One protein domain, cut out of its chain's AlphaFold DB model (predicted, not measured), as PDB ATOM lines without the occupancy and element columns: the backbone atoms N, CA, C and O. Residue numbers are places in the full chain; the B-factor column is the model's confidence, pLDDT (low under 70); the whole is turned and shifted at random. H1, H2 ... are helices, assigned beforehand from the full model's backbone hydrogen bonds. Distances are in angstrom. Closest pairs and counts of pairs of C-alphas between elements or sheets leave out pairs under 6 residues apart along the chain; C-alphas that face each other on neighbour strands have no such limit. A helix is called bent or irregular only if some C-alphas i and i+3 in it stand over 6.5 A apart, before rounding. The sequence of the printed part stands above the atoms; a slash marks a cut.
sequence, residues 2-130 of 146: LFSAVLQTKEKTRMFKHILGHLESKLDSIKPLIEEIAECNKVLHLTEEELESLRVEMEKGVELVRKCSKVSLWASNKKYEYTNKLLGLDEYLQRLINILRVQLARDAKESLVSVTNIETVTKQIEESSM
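This is residues 2 to 130 of the 146 residues of the protein "RPW8 domain-containing protein" of Malus baccata (UniProt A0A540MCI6). One very long helix, H4, makes the length of this model: the shorter helices H1, H2 and H3 gather beside its first half, and its last residues, 109 to 130, stick out as a bare arm. Near residues 82 to 90 of H4, a small bundle forms in which H2a and H3 pack on H4 and H1 packs on both of them, away from H4; H3 splays outward toward its free beginning. The printed part has 129 residues with four named helices, in the order H1, H2, H3, H4, and no named strand, and its class is all helix. It is extended, with a radius of gyration of the C-alphas of 21.8 A and spans of 84 by 25 by 20 A.

Find C-alpha 76 at (29.019, 34.632, -34.224); from there H4, residues 76 to 130, runs 81.1 A to C-alpha 130 at (13.482, -29.087, 13.485). H3, residues 48 to 68, covers 30.6 A. H2, residues 17 to 39, was assigned as one helix by its hydrogen bonds but is bent, with C-alphas 29 and 32 6.9 A apart; its arms are H2a, residues 17 to 29, 18.2 A, and H2b, residues 32 to 39, 10.4 A. H1, residues 2 to 10, covers 12.1 A from C-alpha 2 at (29.604, 9.928, -29.749).

Look first along H4. With its residues 82 to 89 alone it touches residues 61 to 68 of H3, a helical hairpin at a shallow tilt of 32 degrees; the closest C-alphas, of Gly 61 and Leu 89, are 6.4 A apart. H2a touches H4 at 11 degrees, a shallow tilt, the same way, with C-alphas of Leu 23 and Asp 90 closest at 6.5 A. H1 touches H3 at Leu 2 and Val 62, their closest C-alphas, 5.1 A apart. H1 and H2a form a helical hairpin at 28 degrees, with C-alphas of Lys 10 and Lys 17 closest at 5.1 A. H2b is near H4, with 8 pairs of C-alphas within 10 A, while H1 and H4 are apart. In H1, H2a, H2b, H3 and H4 every O i to N i+4 pair is within hydrogen-bond range.

The farthest C-alphas, of Trp 74 and Met 130, are 84.0 A apart. The printed part has no cut, and its three links are short. Look at residues 40 to 45 for pLDDT under 70.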
ATOM      1  N   LEU A   2      29.641   8.513 -30.152       92.38
ATOM      2  CA  LEU A   2      29.604   9.928 -29.749       92.38
ATOM      3  C   LEU A   2      30.875  10.391 -29.024       92.38
ATOM      4  O   LEU A   2      31.458  11.390 -29.430       92.38
ATOM      5  N   PHE A   3      31.363   9.622 -28.045       92.62
ATOM      6  CA  PHE A   3      32.605   9.925 -27.316       92.62
ATOM      7  C   PHE A   3      33.796  10.187 -28.252       92.62
ATOM      8  O   PHE A   3      34.418  11.244 -28.207       92.62
ATOM      9  N   SER A   4      34.059   9.270 -29.188       93.31
ATOM     10  CA  SER A   4      35.141   9.419 -30.169       93.31
ATOM     11  C   SER A   4      34.951  10.645 -31.069       93.31
ATOM     12  O   SER A   4      35.928  11.303 -31.421       93.31
ATOM     13  N   ALA A   5      33.709  10.975 -31.444       95.56
ATOM     14  CA  ALA A   5      33.416  12.168 -32.235       95.56
ATOM     15  C   ALA A   5      33.692  13.462 -31.452       95.56
ATOM     16  O   ALA A   5      34.249  14.404 -32.022       95.56
ATOM     17  N   VAL A   6      33.340  13.496 -30.160       96.12
ATOM     18  CA  VAL A   6      33.623  14.617 -29.252       96.12
ATOM     19  C   VAL A   6      35.126  14.812 -29.112       96.12
ATOM     20  O   VAL A   6      35.611  15.905 -29.399       96.12
ATOM     21  N   LEU A   7      35.862  13.743 -28.797       95.00
ATOM     22  CA  LEU A   7      37.316  13.771 -28.651       95.00
ATOM     23  C   LEU A   7      38.004  14.313 -29.916       95.00
ATOM     24  O   LEU A   7      38.769  15.272 -29.860       95.00
ATOM     25  N   GLN A   8      37.664  13.770 -31.090       94.94
ATOM     26  CA  GLN A   8      38.256  14.207 -32.360       94.94
ATOM     27  C   GLN A   8      37.902  15.651 -32.736       94.94
ATOM     28  O   GLN A   8      38.696  16.336 -33.382       94.94
ATOM     29  N   THR A   9      36.691  16.105 -32.407       94.75
ATOM     30  CA  THR A   9      36.232  17.457 -32.755       94.75
ATOM     31  C   THR A   9      36.834  18.494 -31.818       94.75
ATOM     32  O   THR A   9      37.241  19.556 -32.288       94.75
ATOM     33  N   LYS A  10      36.931  18.191 -30.520       94.38
ATOM     34  CA  LYS A  10      37.491  19.078 -29.491       94.38
ATOM     35  C   LYS A  10      38.901  19.549 -29.847       94.38
ATOM     36  O   LYS A  10      39.191  20.735 -29.713       94.38
ATOM     37  N   GLU A  11      39.729  18.660 -30.392       92.00
ATOM     38  CA  GLU A  11      41.089  18.999 -30.838       92.00
ATOM     39  C   GLU A  11      41.119  19.910 -32.076       92.00
ATOM     40  O   GLU A  11      42.083  20.640 -32.304       92.00
ATOM     41  N   LYS A  12      40.043  19.926 -32.868       91.06
ATOM     42  CA  LYS A  12      39.950  20.678 -34.130       91.06
ATOM     43  C   LYS A  12      39.291  22.047 -33.987       91.06
ATOM     44  O   LYS A  12      39.373  22.849 -34.913       91.06
ATOM     45  N   THR A  13      38.623  22.339 -32.868       89.19
ATOM     46  CA  THR A  13      37.897  23.604 -32.684       89.19
ATOM     47  C   THR A  13      38.248  24.295 -31.375       89.19
ATOM     48  O   THR A  13      38.000  23.788 -30.287       89.19
ATOM     49  N   ARG A  14      38.771  25.524 -31.467       89.56
ATOM     50  CA  ARG A  14      38.943  26.393 -30.289       89.56
ATOM     51  C   ARG A  14      37.609  26.959 -29.800       89.56
ATOM     52  O   ARG A  14      37.440  27.155 -28.603       89.56
ATOM     53  N   MET A  15      36.662  27.196 -30.713       89.50
ATOM     54  CA  MET A  15      35.384  27.850 -30.410       89.50
ATOM     55  C   MET A  15      34.523  27.031 -29.448       89.50
ATOM     56  O   MET A  15      33.933  27.595 -28.531       89.50
ATOM     57  N   PHE A  16      34.463  25.715 -29.655       93.31
ATOM     58  CA  PHE A  16      33.610  24.816 -28.874       93.31
ATOM     59  C   PHE A  16      34.400  23.943 -27.893       93.31
ATOM     60  O   PHE A  16      33.828  23.047 -27.283       93.31
ATOM     61  N   LYS A  17      35.704  24.202 -27.709       93.19
ATOM     62  CA  LYS A  17      36.590  23.359 -26.892       93.19
ATOM     63  C   LYS A  17      36.051  23.126 -25.480       93.19
ATOM     64  O   LYS A  17      36.107  22.006 -24.988       93.19
ATOM     65  N   HIS A  18      35.520  24.173 -24.848       93.56
ATOM     66  CA  HIS A  18      35.009  24.097 -23.481       93.56
ATOM     67  C   HIS A  18      33.776  23.188 -23.373       93.56
ATOM     68  O   HIS A  18      33.777  22.238 -22.599       93.56
ATOM     69  N   ILE A  19      32.741  23.440 -24.182       94.94
ATOM     70  CA  ILE A  19      31.497  22.657 -24.143       94.94
ATOM     71  C   ILE A  19      31.709  21.210 -24.615       94.94
ATOM     72  O   ILE A  19      31.147  20.288 -24.035       94.94
ATOM     73  N   LEU A  20      32.584  20.987 -25.601       96.50
ATOM     74  CA  LEU A  20      32.970  19.636 -26.011       96.50
ATOM     75  C   LEU A  20      33.774  18.923 -24.918       96.50
ATOM     76  O   LEU A  20      33.592  17.730 -24.728       96.50
ATOM     77  N   GLY A  21      34.611  19.643 -24.166       96.31
ATOM     78  CA  GLY A  21      35.284  19.096 -22.988       96.31
ATOM     79  C   GLY A  21      34.303  18.677 -21.891       96.31
ATOM     80  O   GLY A  21      34.472  17.614 -21.309       96.31
ATOM     81  N   HIS A  22      33.246  19.460 -21.657       95.38
ATOM     82  CA  HIS A  22      32.188  19.073 -20.720       95.38
ATOM     83  C   HIS A  22      31.470  17.790 -21.162       95.38
ATOM     84  O   HIS A  22      31.334  16.856 -20.373       95.38
ATOM     85  N   LEU A  23      31.072  17.719 -22.437       95.31
ATOM     86  CA  LEU A  23      30.441  16.528 -23.012       95.31
ATOM     87  C   LEU A  23      31.354  15.300 -22.942       95.31
ATOM     88  O   LEU A  23      30.878  14.209 -22.655       95.31
ATOM     89  N   GLU A  24      32.654  15.465 -23.182       95.25
ATOM     90  CA  GLU A  24      33.640  14.390 -23.045       95.25
ATOM     91  C   GLU A  24      33.673  13.846 -21.618       95.25
ATOM     92  O   GLU A  24      33.477  12.648 -21.435       95.25
ATOM     93  N   SER A  25      33.848  14.711 -20.612       94.19
ATOM     94  CA  SER A  25      33.868  14.294 -19.205       94.19
ATOM     95  C   SER A  25      32.560  13.631 -18.782       94.19
ATOM     96  O   SER A  25      32.577  12.632 -18.068       94.19
ATOM     97  N   LYS A  26      31.420  14.158 -19.245       92.12
ATOM     98  CA  LYS A  26      30.112  13.554 -18.990       92.12
ATOM     99  C   LYS A  26      30.038  12.152 -19.594       92.12
ATOM    100  O   LYS A  26      29.746  11.210 -18.870       92.12
ATOM    101  N   LEU A  27      30.349  11.993 -20.879       92.19
ATOM    102  CA  LEU A  27      30.330  10.691 -21.554       92.19
ATOM    103  C   LEU A  27      31.297   9.683 -20.917       92.19
ATOM    104  O   LEU A  27      30.939   8.515 -20.787       92.19
ATOM    105  N   ASP A  28      32.475  10.132 -20.484       91.31
ATOM    106  CA  ASP A  28      33.446   9.296 -19.774       91.31
ATOM    107  C   ASP A  28      32.888   8.807 -18.428       91.31
ATOM    108  O   ASP A  28      32.911   7.614 -18.141       91.31
ATOM    109  N   SER A  29      32.254   9.697 -17.652       88.44
ATOM    110  CA  SER A  29      31.643   9.342 -16.360       88.44
ATOM    111  C   SER A  29      30.489   8.334 -16.453       88.44
ATOM    112  O   SER A  29      30.152   7.688 -15.463       88.44
ATOM    113  N   ILE A  30      29.865   8.205 -17.627       84.19
ATOM    114  CA  ILE A  30      28.728   7.297 -17.854       84.19
ATOM    115  C   ILE A  30      29.206   5.931 -18.342       84.19
ATOM    116  O   ILE A  30      28.476   4.950 -18.231       84.19
ATOM    117  N   LYS A  31      30.427   5.843 -18.872       84.94
ATOM    118  CA  LYS A  31      30.971   4.605 -19.426       84.94
ATOM    119  C   LYS A  31      30.881   3.413 -18.453       84.94
ATOM    120  O   LYS A  31      30.364   2.391 -18.897       84.94
ATOM    121  N   PRO A  32      31.236   3.539 -17.154       83.81
ATOM    122  CA  PRO A  32      31.097   2.429 -16.209       83.81
ATOM    123  C   PRO A  32      29.647   1.966 -16.042       83.81
ATOM    124  O   PRO A  32      29.389   0.773 -15.974       83.81
ATOM    125  N   LEU A  33      28.687   2.900 -16.046       79.62
ATOM    126  CA  LEU A  33      27.261   2.578 -15.942       79.62
ATOM    127  C   LEU A  33      26.779   1.786 -17.167       79.62
ATOM    128  O   LEU A  33      26.006   0.847 -17.028       79.62
ATOM    129  N   ILE A  34      27.232   2.151 -18.371       77.38
ATOM    130  CA  ILE A  34      26.887   1.421 -19.603       77.38
ATOM    131  C   ILE A  34      27.486   0.011 -19.589       77.38
ATOM    132  O   ILE A  34      26.820  -0.929 -20.012       77.38
ATOM    133  N   GLU A  35      28.725  -0.133 -19.118       80.31
ATOM    134  CA  GLU A  35      29.392  -1.433 -18.980       80.31
ATOM    135  C   GLU A  35      28.660  -2.318 -17.962       80.31
ATOM    136  O   GLU A  35      28.326  -3.454 -18.286       80.31
ATOM    137  N   GLU A  36      28.288  -1.773 -16.802       75.31
ATOM    138  CA  GLU A  36      27.510  -2.476 -15.774       75.31
ATOM    139  C   GLU A  36      26.137  -2.939 -16.295       75.31
ATOM    140  O   GLU A  36      25.733  -4.077 -16.057       75.31
ATOM    141  N   ILE A  37      25.443  -2.095 -17.069       71.56
ATOM    142  CA  ILE A  37      24.177  -2.450 -17.734       71.56
ATOM    143  C   ILE A  37      24.382  -3.569 -18.766       71.56
ATOM    144  O   ILE A  37      23.533  -4.447 -18.891       71.56
ATOM    145  N   ALA A  38      25.472  -3.533 -19.534       73.56
ATOM    146  CA  ALA A  38      25.747  -4.534 -20.563       73.56
ATOM    147  C   ALA A  38      26.150  -5.890 -19.961       73.56
ATOM    148  O   ALA A  38      25.741  -6.934 -20.468       73.56
ATOM    149  N   GLU A  39      26.933  -5.886 -18.881       72.56
ATOM    150  CA  GLU A  39      27.324  -7.100 -18.155       72.56
ATOM    151  C   GLU A  39      26.130  -7.717 -17.423       72.56
ATOM    152  O   GLU A  39      25.896  -8.930 -17.488       72.56
ATOM    153  N   CYS A  40      25.309  -6.880 -16.792       62.31
ATOM    154  CA  CYS A  40      24.047  -7.303 -16.221       62.31
ATOM    155  C   CYS A  40      22.983  -7.366 -17.325       62.31
ATOM    156  O   CYS A  40      22.111  -6.505 -17.378       62.31
ATOM    157  N   ASN A  41      23.038  -8.406 -18.172       54.34
ATOM    158  CA  ASN A  41      22.169  -8.725 -19.332       54.34
ATOM    159  C   ASN A  41      20.625  -8.563 -19.156       54.34
ATOM    160  O   ASN A  41      19.861  -8.961 -20.033       54.34
ATOM    161  N   LYS A  42      20.127  -8.050 -18.025       55.75
ATOM    162  CA  LYS A  42      18.717  -7.953 -17.631       55.75
ATOM    163  C   LYS A  42      18.288  -6.629 -16.972       55.75
ATOM    164  O   LYS A  42      17.130  -6.540 -16.590       55.75
ATOM    165  N   VAL A  43      19.157  -5.634 -16.786       55.53
ATOM    166  CA  VAL A  43      18.924  -4.603 -15.742       55.53
ATOM    167  C   VAL A  43      18.140  -3.368 -16.177       55.53
ATOM    168  O   VAL A  43      17.872  -2.498 -15.363       55.53
ATOM    169  N   LEU A  44      17.735  -3.247 -17.439       61.00
ATOM    170  CA  LEU A  44      16.815  -2.175 -17.804       61.00
ATOM    171  C   LEU A  44      15.725  -2.727 -18.703       61.00
ATOM    172  O   LEU A  44      15.993  -3.200 -19.805       61.00
ATOM    173  N   HIS A  45      14.483  -2.601 -18.250       68.62
ATOM    174  CA  HIS A  45      13.278  -2.800 -19.050       68.62
ATOM    175  C   HIS A  45      13.112  -1.696 -20.115       68.62
ATOM    176  O   HIS A  45      12.046  -1.093 -20.222       68.62
ATOM    177  N   LEU A  46      14.177  -1.382 -20.860       70.75
ATOM    178  CA  LEU A  46      14.109  -0.495 -22.013       70.75
ATOM    179  C   LEU A  46      13.456  -1.259 -23.155       70.75
ATOM    180  O   LEU A  46      13.889  -2.345 -23.539       70.75
ATOM    181  N   THR A  47      12.394  -0.682 -23.686       78.44
ATOM    182  CA  THR A  47      11.740  -1.178 -24.890       78.44
ATOM    183  C   THR A  47      12.652  -0.991 -26.106       78.44
ATOM    184  O   THR A  47      13.497  -0.095 -26.137       78.44
ATOM    185  N   GLU A  48      12.454  -1.803 -27.147       78.06
ATOM    186  CA  GLU A  48      13.160  -1.629 -28.427       78.06
ATOM    187  C   GLU A  48      12.958  -0.221 -29.011       78.06
ATOM    188  O   GLU A  48      13.872   0.358 -29.592       78.06
ATOM    189  N   GLU A  49      11.780   0.374 -28.800       80.75
ATOM    190  CA  GLU A  49      11.486   1.749 -29.210       80.75
ATOM    191  C   GLU A  49      12.359   2.774 -28.469       80.75
ATOM    192  O   GLU A  49      12.920   3.678 -29.091       80.75
ATOM    193  N   GLU A  50      12.521   2.632 -27.151       77.31
ATOM    194  CA  GLU A  50      13.393   3.506 -26.358       77.31
ATOM    195  C   GLU A  50      14.861   3.353 -26.758       77.31
ATOM    196  O   GLU A  50      15.581   4.352 -26.847       77.31
ATOM    197  N   LEU A  51      15.300   2.122 -27.035       79.81
ATOM    198  CA  LEU A  51      16.664   1.842 -27.471       79.81
ATOM    199  C   LEU A  51      16.950   2.436 -28.855       79.81
ATOM    200  O   LEU A  51      18.017   3.017 -29.074       79.81
ATOM    201  N   GLU A  52      15.997   2.336 -29.777       85.12
ATOM    202  CA  GLU A  52      16.141   2.905 -31.112       85.12
ATOM    203  C   GLU A  52      16.079   4.436 -31.082       85.12
ATOM    204  O   GLU A  52      16.916   5.105 -31.687       85.12
ATOM    205  N   SER A  53      15.169   5.014 -30.294       83.69
ATOM    206  CA  SER A  53      15.129   6.459 -30.044       83.69
ATOM    207  C   SER A  53      16.462   6.965 -29.483       83.69
ATOM    208  O   SER A  53      17.015   7.963 -29.957       83.69
ATOM    209  N   LEU A  54      17.045   6.224 -28.534       83.88
ATOM    210  CA  LEU A  54      18.366   6.512 -27.991       83.88
ATOM    211  C   LEU A  54      19.461   6.461 -29.063       83.88
ATOM    212  O   LEU A  54      20.283   7.377 -29.150       83.88
ATOM    213  N   ARG A  55      19.478   5.415 -29.895       86.12
ATOM    214  CA  ARG A  55      20.432   5.282 -31.005       86.12
ATOM    215  C   ARG A  55      20.356   6.490 -31.938       86.12
ATOM    216  O   ARG A  55      21.388   7.104 -32.217       86.12
ATOM    217  N   VAL A  56      19.148   6.856 -32.363       90.69
ATOM    218  CA  VAL A  56      18.901   7.981 -33.271       90.69
ATOM    219  C   VAL A  56      19.403   9.298 -32.676       90.69
ATOM    220  O   VAL A  56      20.084  10.066 -33.359       90.69
ATOM    221  N   GLU A  57      19.129   9.572 -31.400       89.81
ATOM    222  CA  GLU A  57      19.618  10.791 -30.741       89.81
ATOM    223  C   GLU A  57      21.147  10.807 -30.592       89.81
ATOM    224  O   GLU A  57      21.785  11.844 -30.812       89.81
ATOM    225  N   MET A  58      21.777   9.658 -30.323       90.44
ATOM    226  CA  MET A  58      23.242   9.551 -30.303       90.44
ATOM    227  C   MET A  58      23.862   9.835 -31.676       90.44
ATOM    228  O   MET A  58      24.898  10.503 -31.762       90.44
ATOM    229  N   GLU A  59      23.241   9.364 -32.756       93.69
ATOM    230  CA  GLU A  59      23.686   9.625 -34.127       93.69
ATOM    231  C   GLU A  59      23.535  11.101 -34.514       93.69
ATOM    232  O   GLU A  59      24.481  11.700 -35.042       93.69
ATOM    233  N   LYS A  60      22.407  11.729 -34.161       94.00
ATOM    234  CA  LYS A  60      22.217  13.183 -34.307       94.00
ATOM    235  C   LYS A  60      23.278  13.962 -33.532       94.00
ATOM    236  O   LYS A  60      23.856  14.916 -34.061       94.00
ATOM    237  N   GLY A  61      23.592  13.533 -32.308       95.12
ATOM    238  CA  GLY A  61      24.663  14.107 -31.497       95.12
ATOM    239  C   GLY A  61      26.029  14.016 -32.184       95.12
ATOM    240  O   GLY A  61      26.772  14.997 -32.233       95.12
ATOM    241  N   VAL A  62      26.348  12.869 -32.792       96.38
ATOM    242  CA  VAL A  62      27.590  12.673 -33.555       96.38
ATOM    243  C   VAL A  62      27.665  13.643 -34.736       96.38
ATOM    244  O   VAL A  62      28.711  14.257 -34.974       96.38
ATOM    245  N   GLU A  63      26.577  13.787 -35.491       95.81
ATOM    246  CA  GLU A  63      26.518  14.694 -36.636       95.81
ATOM    247  C   GLU A  63      26.699  16.157 -36.206       95.81
ATOM    248  O   GLU A  63      27.509  16.890 -36.789       95.81
ATOM    249  N   LEU A  64      25.993  16.565 -35.148       96.38
ATOM    250  CA  LEU A  64      26.094  17.890 -34.544       96.38
ATOM    251  C   LEU A  64      27.535  18.207 -34.131       96.38
ATOM    252  O   LEU A  64      28.080  19.248 -34.511       96.38
ATOM    253  N   VAL A  65      28.168  17.297 -33.390       96.12
ATOM    254  CA  VAL A  65      29.547  17.447 -32.923       96.12
ATOM    255  C   VAL A  65      30.495  17.588 -34.112       96.12
ATOM    256  O   VAL A  65      31.264  18.544 -34.175       96.12
ATOM    257  N   ARG A  66      30.390  16.732 -35.134       94.62
ATOM    258  CA  ARG A  66      31.254  16.823 -36.326       94.62
ATOM    259  C   ARG A  66      31.112  18.158 -37.057       94.62
ATOM    260  O   ARG A  66      32.117  18.712 -37.514       94.62
ATOM    261  N   LYS A  67      29.896  18.706 -37.152       93.00
ATOM    262  CA  LYS A  67      29.637  20.015 -37.775       93.00
ATOM    263  C   LYS A  67      30.338  21.169 -37.047       93.00
ATOM    264  O   LYS A  67      30.740  22.125 -37.706       93.00
ATOM    265  N   CYS A  68      30.592  21.052 -35.742       92.44
ATOM    266  CA  CYS A  68      31.290  22.077 -34.958       92.44
ATOM    267  C   CYS A  68      32.730  22.338 -35.439       92.44
ATOM    268  O   CYS A  68      33.231  23.453 -35.301       92.44
ATOM    269  N   SER A  69      33.388  21.346 -36.052       88.25
ATOM    270  CA  SER A  69      34.730  21.514 -36.641       88.25
ATOM    271  C   SER A  69      34.749  22.358 -37.923       88.25
ATOM    272  O   SER A  69      35.804  22.831 -38.329       88.25
ATOM    273  N   LYS A  70      33.588  22.556 -38.560       87.69
ATOM    274  CA  LYS A  70      33.446  23.267 -39.842       87.69
ATOM    275  C   LYS A  70      33.002  24.723 -39.675       87.69
ATOM    276  O   LYS A  70      32.899  25.450 -40.658       87.69
ATOM    277  N   VAL A  71      32.689  25.149 -38.451       86.75
ATOM    278  CA  VAL A  71      32.217  26.511 -38.177       86.75
ATOM    279  C   VAL A  71      33.406  27.471 -38.172       86.75
ATOM    280  O   VAL A  71      34.350  27.301 -37.402       86.75
ATOM    281  N   SER A  72      33.343  28.505 -39.015       79.44
ATOM    282  CA  SER A  72      34.331  29.589 -39.020       79.44
ATOM    283  C   SER A  72      34.350  30.330 -37.680       79.44
ATOM    284  O   SER A  72      33.294  30.634 -37.124       79.44
ATOM    285  N   LEU A  73      35.547  30.692 -37.202       72.62
ATOM    286  CA  LEU A  73      35.757  31.439 -35.953       72.62
ATOM    287  C   LEU A  73      34.993  32.770 -35.898       72.62
ATOM    288  O   LEU A  73      34.616  33.214 -34.816       72.62
ATOM    289  N   TRP A  74      34.722  33.365 -37.058       71.62
ATOM    290  CA  TRP A  74      34.080  34.672 -37.194       71.62
ATOM    291  C   TRP A  74      32.548  34.603 -37.292       71.62
ATOM    292  O   TRP A  74      31.879  35.632 -37.298       71.62
ATOM    293  N   ALA A  75      31.962  33.402 -37.351       78.94
ATOM    294  CA  ALA A  75      30.522  33.220 -37.502       78.94
ATOM    295  C   ALA A  75      29.799  33.248 -36.140       78.94
ATOM    296  O   ALA A  75      29.362  32.212 -35.634       78.94
ATOM    297  N   SER A  76      29.648  34.437 -35.545       75.31
ATOM    298  CA  SER A  76      29.019  34.632 -34.224       75.31
ATOM    299  C   SER A  76      27.608  34.034 -34.123       75.31
ATOM    300  O   SER A  76      27.296  33.357 -33.143       75.31
ATOM    301  N   ASN A  77      26.786  34.188 -35.165       81.38
ATOM    302  CA  ASN A  77      25.428  33.637 -35.188       81.38
ATOM    303  C   ASN A  77      25.433  32.096 -35.174       81.38
ATOM    304  O   ASN A  77      24.653  31.460 -34.468       81.38
ATOM    305  N   LYS A  78      26.381  31.484 -35.897       86.12
ATOM    306  CA  LYS A  78      26.580  30.028 -35.889       86.12
ATOM    307  C   LYS A  78      27.123  29.555 -34.546       86.12
ATOM    308  O   LYS A  78      26.682  28.524 -34.054       86.12
ATOM    309  N   LYS A  79      28.026  30.308 -33.913       87.75
ATOM    310  CA  LYS A  79      28.518  29.984 -32.568       87.75
ATOM    311  C   LYS A  79      27.364  29.828 -31.580       87.75
ATOM    312  O   LYS A  79      27.309  28.815 -30.886       87.75
ATOM    313  N   TYR A  80      26.454  30.799 -31.537       89.25
ATOM    314  CA  TYR A  80      25.289  30.751 -30.653       89.25
ATOM    315  C   TYR A  80      24.384  29.551 -30.975       89.25
ATOM    316  O   TYR A  80      24.096  28.744 -30.094       89.25
ATOM    317  N   GLU A  81      24.037  29.366 -32.254       92.38
ATOM    318  CA  GLU A  81      23.206  28.250 -32.728       92.38
ATOM    319  C   GLU A  81      23.767  26.878 -32.305       92.38
ATOM    320  O   GLU A  81      23.053  26.057 -31.733       92.38
ATOM    321  N   TYR A  82      25.054  26.625 -32.565       93.81
ATOM    322  CA  TYR A  82      25.691  25.347 -32.243       93.81
ATOM    323  C   TYR A  82      25.910  25.161 -30.742       93.81
ATOM    324  O   TYR A  82      25.784  24.041 -30.259       93.81
ATOM    325  N   THR A  83      26.186  26.234 -29.996       93.19
ATOM    326  CA  THR A  83      26.306  26.154 -28.532       93.19
ATOM    327  C   THR A  83      24.987  25.703 -27.914       93.19
ATOM    328  O   THR A  83      24.983  24.751 -27.143       93.19
ATOM    329  N   ASN A  84      23.861  26.295 -28.323       94.75
ATOM    330  CA  ASN A  84      22.544  25.891 -27.829       94.75
ATOM    331  C   ASN A  84      22.200  24.447 -28.206       94.75
ATOM    332  O   ASN A  84      21.670  23.707 -27.385       94.75
ATOM    333  N   LYS A  85      22.549  24.011 -29.422       95.56
ATOM    334  CA  LYS A  85      22.365  22.610 -29.830       95.56
ATOM    335  C   LYS A  85      23.198  21.643 -28.983       95.56
ATOM    336  O   LYS A  85      22.712  20.574 -28.633       95.56
ATOM    337  N   LEU A  86      24.439  22.006 -28.652       96.31
ATOM    338  CA  LEU A  86      25.307  21.193 -27.794       96.31
ATOM    339  C   LEU A  86      24.813  21.158 -26.341       96.31
ATOM    340  O   LEU A  86      24.913  20.110 -25.713       96.31
ATOM    341  N   LEU A  87      24.249  22.257 -25.831       95.50
ATOM    342  CA  LEU A  87      23.577  22.271 -24.527       95.50
ATOM    343  C   LEU A  87      22.341  21.365 -24.530       95.50
ATOM    344  O   LEU A  87      22.181  20.566 -23.619       95.50
ATOM    345  N   GLY A  88      21.531  21.394 -25.592       95.00
ATOM    346  CA  GLY A  88      20.398  20.474 -25.730       95.00
ATOM    347  C   GLY A  88      20.819  18.999 -25.754       95.00
ATOM    348  O   GLY A  88      20.170  18.159 -25.135       95.00
ATOM    349  N   LEU A  89      21.943  18.674 -26.406       94.50
ATOM    350  CA  LEU A  89      22.526  17.328 -26.346       94.50
ATOM    351  C   LEU A  89      22.971  16.961 -24.919       94.50
ATOM    352  O   LEU A  89      22.764  15.831 -24.482       94.50
ATOM    353  N   ASP A  90      23.573  17.903 -24.196       93.44
ATOM    354  CA  ASP A  90      24.008  17.704 -22.812       93.44
ATOM    355  C   ASP A  90      22.835  17.447 -21.850       93.44
ATOM    356  O   ASP A  90      22.904  16.549 -21.003       93.44
ATOM    357  N   GLU A  91      21.743  18.194 -22.017       93.31
ATOM    358  CA  GLU A  91      20.488  18.024 -21.280       93.31
ATOM    359  C   GLU A  91      19.834  16.674 -21.587       93.31
ATOM    360  O   GLU A  91      19.399  15.968 -20.672       93.31
ATOM    361  N   TYR A  92      19.808  16.278 -22.863       90.44
ATOM    362  CA  TYR A  92      19.315  14.967 -23.275       90.44
ATOM    363  C   TYR A  92      20.114  13.834 -22.615       90.44
ATOM    364  O   TYR A  92      19.528  12.938 -22.004       90.44
ATOM    365  N   LEU A  93      21.451  13.908 -22.665       89.19
ATOM    366  CA  LEU A  93      22.331  12.945 -21.999       89.19
ATOM    367  C   LEU A  93      22.063  12.899 -20.493       89.19
ATOM    368  O   LEU A  93      21.946  11.818 -19.924       89.19
ATOM    369  N   GLN A  94      21.908  14.056 -19.845       90.62
ATOM    370  CA  GLN A  94      21.601  14.117 -18.418       90.62
ATOM    371  C   GLN A  94      20.276  13.427 -18.082       90.62
ATOM    372  O   GLN A  94      20.189  12.682 -17.102       90.62
ATOM    373  N   ARG A  95      19.241  13.660 -18.895       88.38
ATOM    374  CA  ARG A  95      17.935  13.025 -18.727       88.38
ATOM    375  C   ARG A  95      18.038  11.510 -18.872       88.38
ATOM    376  O   ARG A  95      17.483  10.800 -18.038       88.38
ATOM    377  N   LEU A  96      18.769  11.035 -19.877       83.62
ATOM    378  CA  LEU A  96      19.000   9.610 -20.083       83.62
ATOM    379  C   LEU A  96      19.666   8.976 -18.860       83.62
ATOM    380  O   LEU A  96      19.135   8.018 -18.315       83.62
ATOM    381  N   ILE A  97      20.772   9.545 -18.373       84.31
ATOM    382  CA  ILE A  97      21.475   9.042 -17.179       84.31
ATOM    383  C   ILE A  97      20.522   8.927 -15.990       84.31
ATOM    384  O   ILE A  97      20.553   7.939 -15.261       84.31
ATOM    385  N   ASN A  98      19.671   9.935 -15.783       87.12
ATOM    386  CA  ASN A  98      18.710   9.925 -14.688       87.12
ATOM    387  C   ASN A  98      17.684   8.794 -14.847       87.12
ATOM    388  O   ASN A  98      17.391   8.119 -13.865       87.12
ATOM    389  N   ILE A  99      17.180   8.549 -16.061       82.69
ATOM    390  CA  ILE A  99      16.270   7.428 -16.342       82.69
ATOM    391  C   ILE A  99      16.950   6.091 -16.018       82.69
ATOM    392  O   ILE A  99      16.393   5.312 -15.244       82.69
ATOM    393  N   LEU A 100      18.169   5.878 -16.528       79.94
ATOM    394  CA  LEU A 100      18.936   4.644 -16.311       79.94
ATOM    395  C   LEU A 100      19.200   4.407 -14.817       79.94
ATOM    396  O   LEU A 100      19.004   3.305 -14.315       79.94
ATOM    397  N   ARG A 101      19.579   5.453 -14.071       83.88
ATOM    398  CA  ARG A 101      19.805   5.369 -12.618       83.88
ATOM    399  C   ARG A 101      18.543   5.014 -11.842       83.88
ATOM    400  O   ARG A 101      18.609   4.227 -10.904       83.88
ATOM    401  N   VAL A 102      17.401   5.605 -12.201       84.94
ATOM    402  CA  VAL A 102      16.130   5.308 -11.527       84.94
ATOM    403  C   VAL A 102      15.696   3.874 -11.821       84.94
ATOM    404  O   VAL A 102      15.242   3.196 -10.905       84.94
ATOM    405  N   GLN A 103      15.839   3.404 -13.063       80.50
ATOM    406  CA  GLN A 103      15.568   2.011 -13.427       80.50
ATOM    407  C   GLN A 103      16.459   1.049 -12.629       80.50
ATOM    408  O   GLN A 103      15.928   0.233 -11.884       80.50
ATOM    409  N   LEU A 104      17.781   1.246 -12.656       79.81
ATOM    410  CA  LEU A 104      18.738   0.443 -11.887       79.81
ATOM    411  C   LEU A 104      18.381   0.376 -10.391       79.81
ATOM    412  O   LEU A 104      18.400  -0.691  -9.783       79.81
ATOM    413  N   ALA A 105      18.012   1.511  -9.789       85.12
ATOM    414  CA  ALA A 105      17.633   1.569  -8.379       85.12
ATOM    415  C   ALA A 105      16.327   0.813  -8.068       85.12
ATOM    416  O   ALA A 105      16.202   0.232  -6.987       85.12
ATOM    417  N   ARG A 106      15.347   0.822  -8.984       86.19
ATOM    418  CA  ARG A 106      14.109   0.043  -8.824       86.19
ATOM    419  C   ARG A 106      14.392  -1.447  -8.904       86.19
ATOM    420  O   ARG A 106      13.989  -2.168  -7.999       86.19
ATOM    421  N   ASP A 107      15.140  -1.872  -9.913       82.81
ATOM    422  CA  ASP A 107      15.445  -3.282 -10.148       82.81
ATOM    423  C   ASP A 107      16.265  -3.862  -8.980       82.81
ATOM    424  O   ASP A 107      15.967  -4.943  -8.467       82.81
ATOM    425  N   ALA A 108      17.228  -3.092  -8.453       84.44
ATOM    426  CA  ALA A 108      17.968  -3.453  -7.244       84.44
ATOM    427  C   ALA A 108      17.053  -3.599  -6.013       84.44
ATOM    428  O   ALA A 108      17.201  -4.537  -5.224       84.44
ATOM    429  N   LYS A 109      16.080  -2.695  -5.845       90.44
ATOM    430  CA  LYS A 109      15.107  -2.764  -4.746       90.44
ATOM    431  C   LYS A 109      14.191  -3.981  -4.874       90.44
ATOM    432  O   LYS A 109      13.939  -4.645  -3.871       90.44
ATOM    433  N   GLU A 110      13.689  -4.272  -6.070       89.25
ATOM    434  CA  GLU A 110      12.846  -5.445  -6.321       89.25
ATOM    435  C   GLU A 110      13.605  -6.743  -6.036       89.25
ATOM    436  O   GLU A 110      13.090  -7.606  -5.323       89.25
ATOM    437  N   SER A 111      14.863  -6.832  -6.478       88.56
ATOM    438  CA  SER A 111      15.742  -7.962  -6.165       88.56
ATOM    439  C   SER A 111      15.926  -8.148  -4.653       88.56
ATOM    440  O   SER A 111      15.756  -9.258  -4.146       88.56
ATOM    441  N   LEU A 112      16.175  -7.067  -3.904       93.75
ATOM    442  CA  LEU A 112      16.308  -7.120  -2.443       93.75
ATOM    443  C   LEU A 112      15.023  -7.606  -1.754       93.75
ATOM    444  O   LEU A 112      15.086  -8.407  -0.817       93.75
ATOM    445  N   VAL A 113      13.854  -7.157  -2.221       95.50
ATOM    446  CA  VAL A 113      12.557  -7.637  -1.717       95.50
ATOM    447  C   VAL A 113      12.394  -9.133  -1.994       95.50
ATOM    448  O   VAL A 113      12.021  -9.880  -1.090       95.50
ATOM    449  N   SER A 114      12.718  -9.599  -3.205       94.12
ATOM    450  CA  SER A 114      12.679 -11.028  -3.535       94.12
ATOM    451  C   SER A 114      13.604 -11.858  -2.639       94.12
ATOM    452  O   SER A 114      13.170 -12.883  -2.118       94.12
ATOM    453  N   VAL A 115      14.840 -11.404  -2.401       95.62
ATOM    454  CA  VAL A 115      15.802 -12.087  -1.515       95.62
ATOM    455  C   VAL A 115      15.293 -12.144  -0.073       95.62
ATOM    456  O   VAL A 115      15.350 -13.201   0.548       95.62
ATOM    457  N   THR A 116      14.721 -11.051   0.437       96.44
ATOM    458  CA  THR A 116      14.161 -10.989   1.800       96.44
ATOM    459  C   THR A 116      12.990 -11.965   1.977       96.44
ATOM    460  O   THR A 116      12.867 -12.638   3.006       96.44
ATOM    461  N   ASN A 117      12.132 -12.087   0.960       96.56
ATOM    462  CA  ASN A 117      11.024 -13.043   0.969       96.56
ATOM    463  C   ASN A 117      11.535 -14.490   0.964       96.56
ATOM    464  O   ASN A 117      11.031 -15.312   1.729       96.56
ATOM    465  N   ILE A 118      12.551 -14.791   0.147       97.19
ATOM    466  CA  ILE A 118      13.197 -16.111   0.118       97.19
ATOM    467  C   ILE A 118      13.792 -16.436   1.491       97.19
ATOM    468  O   ILE A 118      13.495 -17.495   2.030       97.19
ATOM    469  N   GLU A 119      14.549 -15.513   2.092       96.31
ATOM    470  CA  GLU A 119      15.151 -15.702   3.418       96.31
ATOM    471  C   GLU A 119      14.092 -16.012   4.487       96.31
ATOM    472  O   GLU A 119      14.277 -16.900   5.322       96.31
ATOM    473  N   THR A 120      12.953 -15.317   4.438       96.38
ATOM    474  CA  THR A 120      11.834 -15.544   5.364       96.38
ATOM    475  C   THR A 120      11.254 -16.950   5.211       96.38
ATOM    476  O   THR A 120      11.064 -17.649   6.206       96.38
ATOM    477  N   VAL A 121      11.005 -17.388   3.974       96.06
ATOM    478  CA  VAL A 121      10.492 -18.737   3.690       96.06
ATOM    479  C   VAL A 121      11.509 -19.808   4.098       96.06
ATOM    480  O   VAL A 121      11.127 -20.814   4.687       96.06
ATOM    481  N   THR A 122      12.806 -19.592   3.860       95.88
ATOM    482  CA  THR A 122      13.862 -20.528   4.272       95.88
ATOM    483  C   THR A 122      13.903 -20.711   5.792       95.88
ATOM    484  O   THR A 122      13.949 -21.852   6.245       95.88
ATOM    485  N   LYS A 123      13.794 -19.629   6.580       94.88
ATOM    486  CA  LYS A 123      13.725 -19.713   8.054       94.88
ATOM    487  C   LYS A 123      12.525 -20.532   8.531       94.88
ATOM    488  O   LYS A 123      12.672 -21.383   9.402       94.88
ATOM    489  N   GLN A 124      11.352 -20.321   7.929       93.75
ATOM    490  CA  GLN A 124      10.143 -21.085   8.267       93.75
ATOM    491  C   GLN A 124      10.291 -22.580   7.955       93.75
ATOM    492  O   GLN A 124       9.811 -23.421   8.715       93.75
ATOM    493  N   ILE A 125      10.955 -22.924   6.846       94.44
ATOM    494  CA  ILE A 125      11.229 -24.317   6.468       94.44
ATOM    495  C   ILE A 125      12.191 -24.972   7.465       94.44
ATOM    496  O   ILE A 125      11.963 -26.115   7.865       94.44
ATOM    497  N   GLU A 126      13.245 -24.269   7.877       93.06
ATOM    498  CA  GLU A 126      14.224 -24.775   8.844       93.06
ATOM    499  C   GLU A 126      13.575 -25.037  10.210       93.06
ATOM    500  O   GLU A 126      13.682 -26.144  10.740       93.06
ATOM    501  N   GLU A 127      12.792 -24.082  10.719       90.69
ATOM    502  CA  GLU A 127      12.041 -24.233  11.972       90.69
ATOM    503  C   GLU A 127      11.032 -25.394  11.899       90.69
ATOM    504  O   GLU A 127      10.979 -26.241  12.793       90.69
ATOM    505  N   SER A 128      10.291 -25.506  10.789       90.25
ATOM    506  CA  SER A 128       9.354 -26.617  10.566       90.25
ATOM    507  C   SER A 128      10.057 -27.981  10.521       90.25
ATOM    508  O   SER A 128       9.497 -28.981  10.975       90.25
ATOM    509  N   SER A 129      11.283 -28.034   9.990       85.00
ATOM    510  CA  SER A 129      12.082 -29.264   9.894       85.00
ATOM    511  C   SER A 129      12.600 -29.721  11.262       85.00
ATOM    512  O   SER A 129      12.562 -30.914  11.562       85.00
ATOM    513  N   MET A 130      13.030 -28.786  12.118       84.06
ATOM    514  CA  MET A 130      13.482 -29.087  13.485       84.06
ATOM    515  C   MET A 130      12.358 -29.690  14.337       84.06
ATOM    516  O   MET A 130      12.564 -30.697  15.012       84.06
TER     517      MET A 130